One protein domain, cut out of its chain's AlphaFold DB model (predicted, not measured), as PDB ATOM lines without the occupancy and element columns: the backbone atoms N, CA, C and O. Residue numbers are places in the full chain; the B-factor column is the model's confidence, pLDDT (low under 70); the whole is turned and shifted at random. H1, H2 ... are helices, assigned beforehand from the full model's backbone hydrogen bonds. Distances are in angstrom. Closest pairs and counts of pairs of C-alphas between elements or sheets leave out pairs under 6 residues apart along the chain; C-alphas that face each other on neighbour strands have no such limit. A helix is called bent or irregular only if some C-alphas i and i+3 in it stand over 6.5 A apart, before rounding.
ATOM      1  N   LEU A  21     181.622  81.099 103.677       61.59
ATOM      2  CA  LEU A  21     181.678  79.637 103.614       61.59
ATOM      3  C   LEU A  21     180.283  79.033 103.766       61.59
ATOM      4  O   LEU A  21     179.936  78.129 103.004       61.59
ATOM      5  N   TYR A  22     179.467  79.548 104.686       69.88
ATOM      6  CA  TYR A  22     178.073  79.121 104.841       69.88
ATOM      7  C   TYR A  22     177.275  79.338 103.546       69.88
ATOM      8  O   TYR A  22     176.631  78.417 103.041       69.88
ATOM      9  N   VAL A  23     177.387  80.518 102.934       68.38
ATOM     10  CA  VAL A  23     176.691  80.809 101.674       68.38
ATOM     11  C   VAL A  23     177.266  79.978 100.524       68.38
ATOM     12  O   VAL A  23     176.530  79.252  99.856       68.38
ATOM     13  N   SER A  24     178.581  80.038 100.296       67.31
ATOM     14  CA  SER A  24     179.200  79.473  99.088       67.31
ATOM     15  C   SER A  24     179.282  77.945  99.068       67.31
ATOM     16  O   SER A  24     179.259  77.345  97.991       67.31
ATOM     17  N   THR A  25     179.383  77.296 100.233       69.56
ATOM     18  CA  THR A  25     179.611  75.843 100.311       69.56
ATOM     19  C   THR A  25     178.429  75.061 100.851       69.56
ATOM     20  O   THR A  25     178.232  73.927 100.415       69.56
ATOM     21  N   PHE A  26     177.647  75.640 101.763       81.56
ATOM     22  CA  PHE A  26     176.516  74.959 102.380       81.56
ATOM     23  C   PHE A  26     175.218  75.277 101.633       81.56
ATOM     24  O   PHE A  26     174.686  74.389 100.972       81.56
ATOM     25  N   LEU A  27     174.770  76.540 101.623       83.31
ATOM     26  CA  LEU A  27     173.511  76.930 100.969       83.31
ATOM     27  C   LEU A  27     173.522  76.679  99.455       83.31
ATOM     28  O   LEU A  27     172.636  76.003  98.937       83.31
ATOM     29  N   LEU A  28     174.562  77.132  98.742       82.31
ATOM     30  CA  LEU A  28     174.637  76.943  97.286       82.31
ATOM     31  C   LEU A  28     174.651  75.468  96.865       82.31
ATOM     32  O   LEU A  28     174.174  75.139  95.780       82.31
ATOM     33  N   ARG A  29     175.215  74.566  97.677       79.62
ATOM     34  CA  ARG A  29     175.221  73.128  97.361       79.62
ATOM     35  C   ARG A  29     173.923  72.439  97.726       79.62
ATOM     36  O   ARG A  29     173.542  71.504  97.032       79.62
ATOM     37  N   LEU A  30     173.254  72.928  98.762       83.38
ATOM     38  CA  LEU A  30     171.907  72.509  99.105       83.38
ATOM     39  C   LEU A  30     170.931  72.845  97.974       83.38
ATOM     40  O   LEU A  30     170.064  72.047  97.655       83.38
ATOM     41  N   ASP A  31     171.104  73.994  97.320       83.06
ATOM     42  CA  ASP A  31     170.229  74.406  96.222       83.06
ATOM     43  C   ASP A  31     170.535  73.721  94.887       83.06
ATOM     44  O   ASP A  31     169.640  73.623  94.040       83.06
ATOM     45  N   ARG A  32     171.745  73.175  94.709       79.25
ATOM     46  CA  ARG A  32     172.111  72.439  93.495       79.25
ATOM     47  C   ARG A  32     171.252  71.184  93.317       79.25
ATOM     48  O   ARG A  32     170.974  70.475  94.282       79.25
ATOM     49  N   PRO A  33     170.867  70.863  92.073       72.25
ATOM     50  CA  PRO A  33     170.149  69.632  91.797       72.25
ATOM     51  C   PRO A  33     171.072  68.428  92.031       72.25
ATOM     52  O   PRO A  33     172.267  68.493  91.743       72.25
ATOM     53  N   ALA A  34     170.522  67.325  92.547       65.06
ATOM     54  CA  ALA A  34     171.290  66.139  92.950       65.06
ATOM     55  C   ALA A  34     172.100  65.489  91.808       65.06
ATOM     56  O   ALA A  34     173.056  64.764  92.051       65.06
ATOM     57  N   ASN A  35     171.730  65.756  90.554       64.69
ATOM     58  CA  ASN A  35     172.419  65.271  89.359       64.69
ATOM     59  C   ASN A  35     173.587  66.168  88.900       64.69
ATOM     60  O   ASN A  35     174.353  65.766  88.027       64.69
ATOM     61  N   ALA A  36     173.735  67.376  89.453       59.91
ATOM     62  CA  ALA A  36     174.888  68.226  89.189       59.91
ATOM     63  C   ALA A  36     176.099  67.739  89.993       59.91
ATOM     64  O   ALA A  36     175.956  67.218  91.097       59.91
ATOM     65  N   THR A  37     177.314  67.958  89.487       52.66
ATOM     66  CA  THR A  37     178.547  67.588  90.197       52.66
ATOM     67  C   THR A  37     178.570  68.193  91.608       52.66
ATOM     68  O   THR A  37     178.625  69.415  91.790       52.66
ATOM     69  N   GLY A  38     178.510  67.319  92.617       57.91
ATOM     70  CA  GLY A  38     178.474  67.685  94.035       57.91
ATOM     71  C   GLY A  38     177.107  68.123  94.578       57.91
ATOM     72  O   GLY A  38     177.028  68.428  95.766       57.91
ATOM     73  N   GLY A  39     176.050  68.155  93.761       56.38
ATOM     74  CA  GLY A  39     174.669  68.281  94.231       56.38
ATOM     75  C   GLY A  39     174.255  67.014  94.978       56.38
ATOM     76  O   GLY A  39     174.608  65.913  94.574       56.38
ATOM     77  N   GLY A  40     173.580  67.151  96.117       63.19
ATOM     78  CA  GLY A  40     173.267  66.015  97.001       63.19
ATOM     79  C   GLY A  40     174.370  65.657  98.008       63.19
ATOM     80  O   GLY A  40     174.241  64.667  98.735       63.19
ATOM     81  N   SER A  41     175.440  66.461  98.080       65.31
ATOM     82  CA  SER A  41     176.465  66.362  99.121       65.31
ATOM     83  C   SER A  41     176.893  67.741  99.634       65.31
ATOM     84  O   SER A  41     177.154  68.665  98.859       65.31
ATOM     85  N   ILE A  42     177.027  67.871 100.951       68.69
ATOM     86  CA  ILE A  42     177.489  69.097 101.615       68.69
ATOM     87  C   ILE A  42     178.864  68.873 102.266       68.69
ATOM     88  O   ILE A  42     179.020  67.925 103.038       68.69
ATOM     89  N   PRO A  43     179.891  69.698 101.991       70.19
ATOM     90  CA  PRO A  43     181.182  69.595 102.658       70.19
ATOM     91  C   PRO A  43     181.019  69.665 104.169       70.19
ATOM     92  O   PRO A  43     180.324  70.551 104.668       70.19
ATOM     93  N   TYR A  44     181.732  68.798 104.889       74.56
ATOM     94  CA  TYR A  44     181.735  68.813 106.350       74.56
ATOM     95  C   TYR A  44     182.056  70.209 106.906       74.56
ATOM     96  O   TYR A  44     181.341  70.682 107.776       74.56
ATOM     97  N   ARG A  45     183.037  70.929 106.338       70.69
ATOM     98  CA  ARG A  45     183.366  72.307 106.761       70.69
ATOM     99  C   ARG A  45     182.193  73.284 106.635       70.69
ATOM    100  O   ARG A  45     182.014  74.120 107.510       70.69
ATOM    101  N   GLY A  46     181.397  73.183 105.569       71.50
ATOM    102  CA  GLY A  46     180.218  74.036 105.385       71.50
ATOM    103  C   GLY A  46     179.113  73.704 106.389       71.50
ATOM    104  O   GLY A  46     178.509  74.605 106.964       71.50
ATOM    105  N   TYR A  47     178.899  72.411 106.647       77.19
ATOM    106  CA  TYR A  47     177.954  71.932 107.659       77.19
ATOM    107  C   TYR A  47     178.376  72.312 109.086       77.19
ATOM    108  O   TYR A  47     177.570  72.819 109.858       77.19
ATOM    109  N   GLN A  48     179.653  72.126 109.418       75.25
ATOM    110  CA  GLN A  48     180.241  72.534 110.689       75.25
ATOM    111  C   GLN A  48     180.075  74.040 110.898       75.25
ATOM    112  O   GLN A  48     179.600  74.459 111.947       75.25
ATOM    113  N   ARG A  49     180.380  74.852 109.878       71.31
ATOM    114  CA  ARG A  49     180.211  76.303 109.969       71.31
ATOM    115  C   ARG A  49     178.753  76.704 110.194       71.31
ATOM    116  O   ARG A  49     178.487  77.631 110.949       71.31
ATOM    117  N   ALA A  50     177.800  75.994 109.589       74.38
ATOM    118  CA  ALA A  50     176.384  76.191 109.883       74.38
ATOM    119  C   ALA A  50     176.062  75.859 111.356       74.38
ATOM    120  O   ALA A  50     175.379  76.632 112.023       74.38
ATOM    121  N   LEU A  51     176.590  74.761 111.903       74.88
ATOM    122  CA  LEU A  51     176.424  74.434 113.324       74.88
ATOM    123  C   LEU A  51     177.055  75.481 114.251       74.88
ATOM    124  O   LEU A  51     176.446  75.822 115.253       74.88
ATOM    125  N   GLU A  52     178.216  76.035 113.912       71.12
ATOM    126  CA  GLU A  52     178.843  77.122 114.681       71.12
ATOM    127  C   GLU A  52     177.985  78.398 114.679       71.12
ATOM    128  O   GLU A  52     177.851  79.068 115.698       71.12
ATOM    129  N   LEU A  53     177.374  78.739 113.540       68.44
ATOM    130  CA  LEU A  53     176.574  79.963 113.394       68.44
ATOM    131  C   LEU A  53     175.188  79.878 114.047       68.44
ATOM    132  O   LEU A  53     174.621  80.902 114.442       68.44
ATOM    133  N   TYR A  54     174.612  78.677 114.105       67.50
ATOM    134  CA  TYR A  54     173.215  78.477 114.495       67.50
ATOM    135  C   TYR A  54     173.040  77.559 115.713       67.50
ATOM    136  O   TYR A  54     171.934  77.448 116.234       67.50
ATOM    137  N   GLY A  55     174.098  76.895 116.177       61.38
ATOM    138  CA  GLY A  55     174.122  75.976 117.322       61.38
ATOM    139  C   GLY A  55     173.415  74.636 117.093       61.38
ATOM    140  O   GLY A  55     173.811  73.622 117.666       61.38
ATOM    141  N   ASN A  56     172.379  74.608 116.249       69.06
ATOM    142  CA  ASN A  56     171.566  73.432 115.951       69.06
ATOM    143  C   ASN A  56     171.076  73.460 114.493       69.06
ATOM    144  O   ASN A  56     170.705  74.509 113.969       69.06
ATOM    145  N   GLU A  57     170.984  72.285 113.868       76.50
ATOM    146  CA  GLU A  57     170.389  72.079 112.539       76.50
ATOM    147  C   GLU A  57     168.938  72.604 112.435       76.50
ATOM    148  O   GLU A  57     168.496  73.090 111.392       76.50
ATOM    149  N   LYS A  58     168.172  72.570 113.535       73.94
ATOM    150  CA  LYS A  58     166.822  73.158 113.599       73.94
ATOM    151  C   LYS A  58     166.839  74.678 113.442       73.94
ATOM    152  O   LYS A  58     165.883  75.211 112.888       73.94
ATOM    153  N   ALA A  59     167.912  75.343 113.857       70.12
ATOM    154  CA  ALA A  59     168.050  76.795 113.831       70.12
ATOM    155  C   ALA A  59     168.708  77.333 112.548       70.12
ATOM    156  O   ALA A  59     168.908  78.540 112.442       70.12
ATOM    157  N   PHE A  60     169.045  76.475 111.576       80.44
ATOM    158  CA  PHE A  60     169.577  76.934 110.293       80.44
ATOM    159  C   PHE A  60     168.559  77.822 109.566       80.44
ATOM    160  O   PHE A  60     167.381  77.464 109.468       80.44
ATOM    161  N   ASP A  61     169.037  78.937 109.006       78.06
ATOM    162  CA  ASP A  61     168.263  79.843 108.146       78.06
ATOM    163  C   ASP A  61     168.013  79.196 106.768       78.06
ATOM    164  O   ASP A  61     168.672  79.506 105.777       78.06
ATOM    165  N   LEU A  62     167.118  78.201 106.728       83.00
ATOM    166  CA  LEU A  62     166.755  77.436 105.532       83.00
ATOM    167  C   LEU A  62     165.287  77.636 105.167       83.00
ATOM    168  O   LEU A  62     164.397  77.548 106.014       83.00
ATOM    169  N   THR A  63     165.023  77.766 103.870       86.31
ATOM    170  CA  THR A  63     163.672  77.619 103.313       86.31
ATOM    171  C   THR A  63     163.160  76.180 103.475       86.31
ATOM    172  O   THR A  63     163.936  75.237 103.651       86.31
ATOM    173  N   CYS A  64     161.845  75.965 103.355       85.56
ATOM    174  CA  CYS A  64     161.261  74.617 103.418       85.56
ATOM    175  C   CYS A  64     161.873  73.656 102.382       85.56
ATOM    176  O   CYS A  64     162.193  72.517 102.717       85.56
ATOM    177  N   ALA A  65     162.089  74.124 101.148       85.06
ATOM    178  CA  ALA A  65     162.689  73.321 100.083       85.06
ATOM    179  C   ALA A  65     164.141  72.933 100.401       85.06
ATOM    180  O   ALA A  65     164.539  71.787 100.219       85.06
ATOM    181  N   GLN A  66     164.923  73.873 100.929       84.88
ATOM    182  CA  GLN A  66     166.290  73.623 101.379       84.88
ATOM    183  C   GLN A  66     166.339  72.614 102.531       84.88
ATOM    184  O   GLN A  66     167.181  71.721 102.532       84.88
ATOM    185  N   ARG A  67     165.409  72.704 103.487       86.56
ATOM    186  CA  ARG A  67     165.325  71.753 104.602       86.56
ATOM    187  C   ARG A  67     165.019  70.328 104.127       86.56
ATOM    188  O   ARG A  67     165.629  69.394 104.633       86.56
ATOM    189  N   LEU A  68     164.141  70.162 103.136       84.88
ATOM    190  CA  LEU A  68     163.898  68.864 102.489       84.88
ATOM    191  C   LEU A  68     165.170  68.325 101.821       84.88
ATOM    192  O   LEU A  68     165.603  67.218 102.128       84.88
ATOM    193  N   LYS A  69     165.837  69.148 101.004       84.75
ATOM    194  CA  LYS A  69     167.093  68.762 100.343       84.75
ATOM    195  C   LYS A  69     168.214  68.424 101.327       84.75
ATOM    196  O   LYS A  69     169.050  67.577 101.026       84.75
ATOM    197  N   LEU A  70     168.247  69.064 102.499       85.94
ATOM    198  CA  LEU A  70     169.194  68.720 103.560       85.94
ATOM    199  C   LEU A  70     168.988  67.281 104.018       85.94
ATOM    200  O   LEU A  70     169.952  66.527 104.047       85.94
ATOM    201  N   LEU A  71     167.747  66.899 104.323       83.94
ATOM    202  CA  LEU A  71     167.404  65.545 104.771       83.94
ATOM    203  C   LEU A  71     167.698  64.482 103.703       83.94
ATOM    204  O   LEU A  71     168.019  63.347 104.042       83.94
ATOM    205  N   GLU A  72     167.639  64.863 102.429       80.25
ATOM    206  CA  GLU A  72     167.979  64.013 101.284       80.25
ATOM    207  C   GLU A  72     169.488  63.988 100.964       80.25
ATOM    208  O   GLU A  72     169.924  63.232 100.091       80.25
ATOM    209  N   CYS A  73     170.321  64.786 101.649       77.75
ATOM    210  CA  CYS A  73     171.765  64.789 101.412       77.75
ATOM    211  C   CYS A  73     172.389  63.447 101.807       77.75
ATOM    212  O   CYS A  73     172.384  63.039 102.968       77.75
ATOM    213  N   THR A  74     173.047  62.815 100.837       76.94
ATOM    214  CA  THR A  74     173.651  61.478 100.966       76.94
ATOM    215  C   THR A  74     174.692  61.370 102.080       76.94
ATOM    216  O   THR A  74     174.896  60.301 102.648       76.94
ATOM    217  N   ASN A  75     175.349  62.481 102.416       74.56
ATOM    218  CA  ASN A  75     176.403  62.537 103.419       74.56
ATOM    219  C   ASN A  75     175.991  63.254 104.715       74.56
ATOM    220  O   ASN A  75     176.857  63.536 105.547       74.56
ATOM    221  N   LEU A  76     174.696  63.543 104.910       78.81
ATOM    222  CA  LEU A  76     174.220  64.230 106.110       78.81
ATOM    223  C   LEU A  76     174.560  63.443 107.380       78.81
ATOM    224  O   LEU A  76     175.129  64.007 108.311       78.81
ATOM    225  N   GLU A  77     174.279  62.138 107.407       79.88
ATOM    226  CA  GLU A  77     174.539  61.319 108.597       79.88
ATOM    227  C   GLU A  77     176.038  61.178 108.889       79.88
ATOM    228  O   GLU A  77     176.461  61.198 110.043       79.88
ATOM    229  N   MET A  78     176.872  61.133 107.845       74.38
ATOM    230  CA  MET A  78     178.324  61.191 108.006       74.38
ATOM    231  C   MET A  78     178.740  62.499 108.693       74.38
ATOM    232  O   MET A  78     179.488  62.469 109.667       74.38
ATOM    233  N   ASN A  79     178.219  63.639 108.238       73.75
ATOM    234  CA  ASN A  79     178.520  64.941 108.834       73.75
ATOM    235  C   ASN A  79     177.997  65.062 110.275       73.75
ATOM    236  O   ASN A  79     178.712  65.576 111.136       73.75
ATOM    237  N   ARG A  80     176.796  64.542 110.567       75.44
ATOM    238  CA  ARG A  80     176.249  64.447 111.933       75.44
ATOM    239  C   ARG A  80     177.126  63.586 112.834       75.44
ATOM    240  O   ARG A  80     177.402  63.980 113.960       75.44
ATOM    241  N   SER A  81     177.601  62.441 112.346       70.25
ATOM    242  CA  SER A  81     178.506  61.552 113.082       70.25
ATOM    243  C   SER A  81     179.844  62.224 113.408       70.25
ATOM    244  O   SER A  81     180.325  62.125 114.536       70.25
ATOM    245  N   ILE A  82     180.424  62.973 112.462       66.00
ATOM    246  CA  ILE A  82     181.656  63.739 112.706       66.00
ATOM    247  C   ILE A  82     181.405  64.846 113.740       66.00
ATOM    248  O   ILE A  82     182.188  64.988 114.676       66.00
ATOM    249  N   ALA A  83     180.290  65.576 113.633       66.00
ATOM    250  CA  ALA A  83     179.916  66.588 114.620       66.00
ATOM    251  C   ALA A  83     179.706  65.978 116.021       66.00
ATOM    252  O   ALA A  83     180.200  66.527 117.005       66.00
ATOM    253  N   ARG A  84     179.066  64.801 116.117       72.06
ATOM    254  CA  ARG A  84     178.914  64.044 117.373       72.06
ATOM    255  C   ARG A  84     180.246  63.686 118.006       72.06
ATOM    256  O   ARG A  84     180.440  63.925 119.192       72.06
ATOM    257  N   LYS A  85     181.201  63.200 117.210       69.00
ATOM    258  CA  LYS A  85     182.569  62.937 117.686       69.00
ATOM    259  C   LYS A  85     183.287  64.196 118.168       69.00
ATOM    260  O   LYS A  85     184.153  64.091 119.028       69.00
ATOM    261  N   ALA A  86     182.939  65.360 117.625       62.81
ATOM    262  CA  ALA A  86     183.473  66.631 118.090       62.81
ATOM    263  C   ALA A  86     182.819  67.117 119.396       62.81
ATOM    264  O   ALA A  86     183.408  67.969 120.049       62.81
ATOM    265  N   GLY A  87     181.659  66.570 119.785       64.12
ATOM    266  CA  GLY A  87     180.929  66.902 121.017       64.12
ATOM    267  C   GLY A  87     179.534  67.511 120.805       64.12
ATOM    268  O   GLY A  87     178.879  67.853 121.784       64.12
ATOM    269  N   TYR A  88     179.059  67.636 119.558       67.81
ATOM    270  CA  TYR A  88     177.682  68.053 119.254       67.81
ATOM    271  C   TYR A  88     176.707  66.897 119.490       67.81
ATOM    272  O   TYR A  88     176.736  65.926 118.744       67.81
ATOM    273  N   ASP A  89     175.805  67.000 120.461       65.00
ATOM    274  CA  ASP A  89     174.796  65.971 120.714       65.00
ATOM    275  C   ASP A  89     173.434  66.593 121.046       65.00
ATOM    276  O   ASP A  89     173.136  66.864 122.211       65.00
ATOM    277  N   PRO A  90     172.591  66.843 120.033       62.00
ATOM    278  CA  PRO A  90     171.332  67.542 120.235       62.00
ATOM    279  C   PRO A  90     170.322  66.725 121.052       62.00
ATOM    280  O   PRO A  90     169.452  67.329 121.679       62.00
ATOM    281  N   ASP A  91     170.430  65.393 121.060       62.25
ATOM    282  CA  ASP A  91     169.508  64.504 121.776       62.25
ATOM    283  C   ASP A  91     169.830  64.472 123.275       62.25
ATOM    284  O   ASP A  91     168.929  64.443 124.111       62.25
ATOM    285  N   GLU A  92     171.113  64.590 123.623       59.81
ATOM    286  CA  GLU A  92     171.573  64.780 125.003       59.81
ATOM    287  C   GLU A  92     171.623  66.265 125.421       59.81
ATOM    288  O   GLU A  92     172.159  66.612 126.474       59.81
ATOM    289  N   GLY A  93     171.065  67.162 124.599       53.97
ATOM    290  CA  GLY A  93     170.994  68.599 124.867       53.97
ATOM    291  C   GLY A  93     172.330  69.339 124.751       53.97
ATOM    292  O   GLY A  93     172.401  70.509 125.115       53.97
TER     293      GLY A  93
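What this domain is: This is residues 21 to 93 of the 303 residues of an uncharacterized protein of Fusarium culmorum (UniProt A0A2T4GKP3). Four short helices make the model: H1 touches both H2 and H3 and stands about perpendicular to each, H4 only just touches H2, with Tyr 44 and Asn 79 closest, at a steep tilt, and a tight link brings the chain from H3 to H4. The loop around Ala 36 makes one end of the long axis, and the tail after H4 lies at the other end. The printed part has 73 residues with four named helices in the order H1, H2, H3, H4 and no named strand; its class is all helix. The whole is compact, with a radius of gyration of the C-alphas of 11.6 A, yet elongated in outline, spanning 35 by 21 by 21 A.

Where its parts are: H1 is residues 21 to 31, beginning at C-alpha 21 at (181.678, 79.637, 103.614) and measuring 14.6 A from first to last C-alpha. It is irregular, but only just: C-alphas 24 and 27 are 6.51 A apart. H2 is residues 44 to 54, 15.2 A long. H3 is residues 64 to 71, 11.0 A long, with C-alpha 64 at (161.261, 74.617, 103.418). H4 is residues 76 to 86, 15.3 A long, ending at C-alpha 86 at (183.473, 66.631, 118.090).

How they stand to each other: H1 and H2 touch, and their closest C-alphas, those of Phe 26 and Gly 46, are 4.9 A apart. Their lines are about perpendicular, at 75 degrees. H1 also touches H3, with the closest C-alphas, those of Leu 30 and Gln 66, 6.2 A apart. These two lines are about perpendicular too, at 84 degrees. H2 and H4 only just touch, with 3 pairs of C-alphas within 8 A, the closest being Tyr 44 and Asn 79 at 5.6 A. They run the same way at a steep tilt of 69 degrees, only just short of about perpendicular. H3 and H4 are close but not clearly touching: the closest C-alphas, those of Leu 70 and Leu 76, are 7.2 A apart. H1 and H4 are apart, and so are H2 and H3. The helix packing is mostly crossed: none of the three touching pairs is at a shallow tilt. In H2, H3 and H4 every O i to N i+4 pair is within hydrogen-bond range; in H1 it is 4 of 7.

The domain as a whole: The C-alphas farthest apart in the domain, those of Ala 36 and Glu 92, are 36.1 A apart. The printed part has no cut. The link from H1 to H2, residues 32 to 43, is long; that from H2 to H3 is short. The mean pLDDT of the printed part is 72.5, and 29 residues are under 70, among them residues 34 to 42 and 85 to 93.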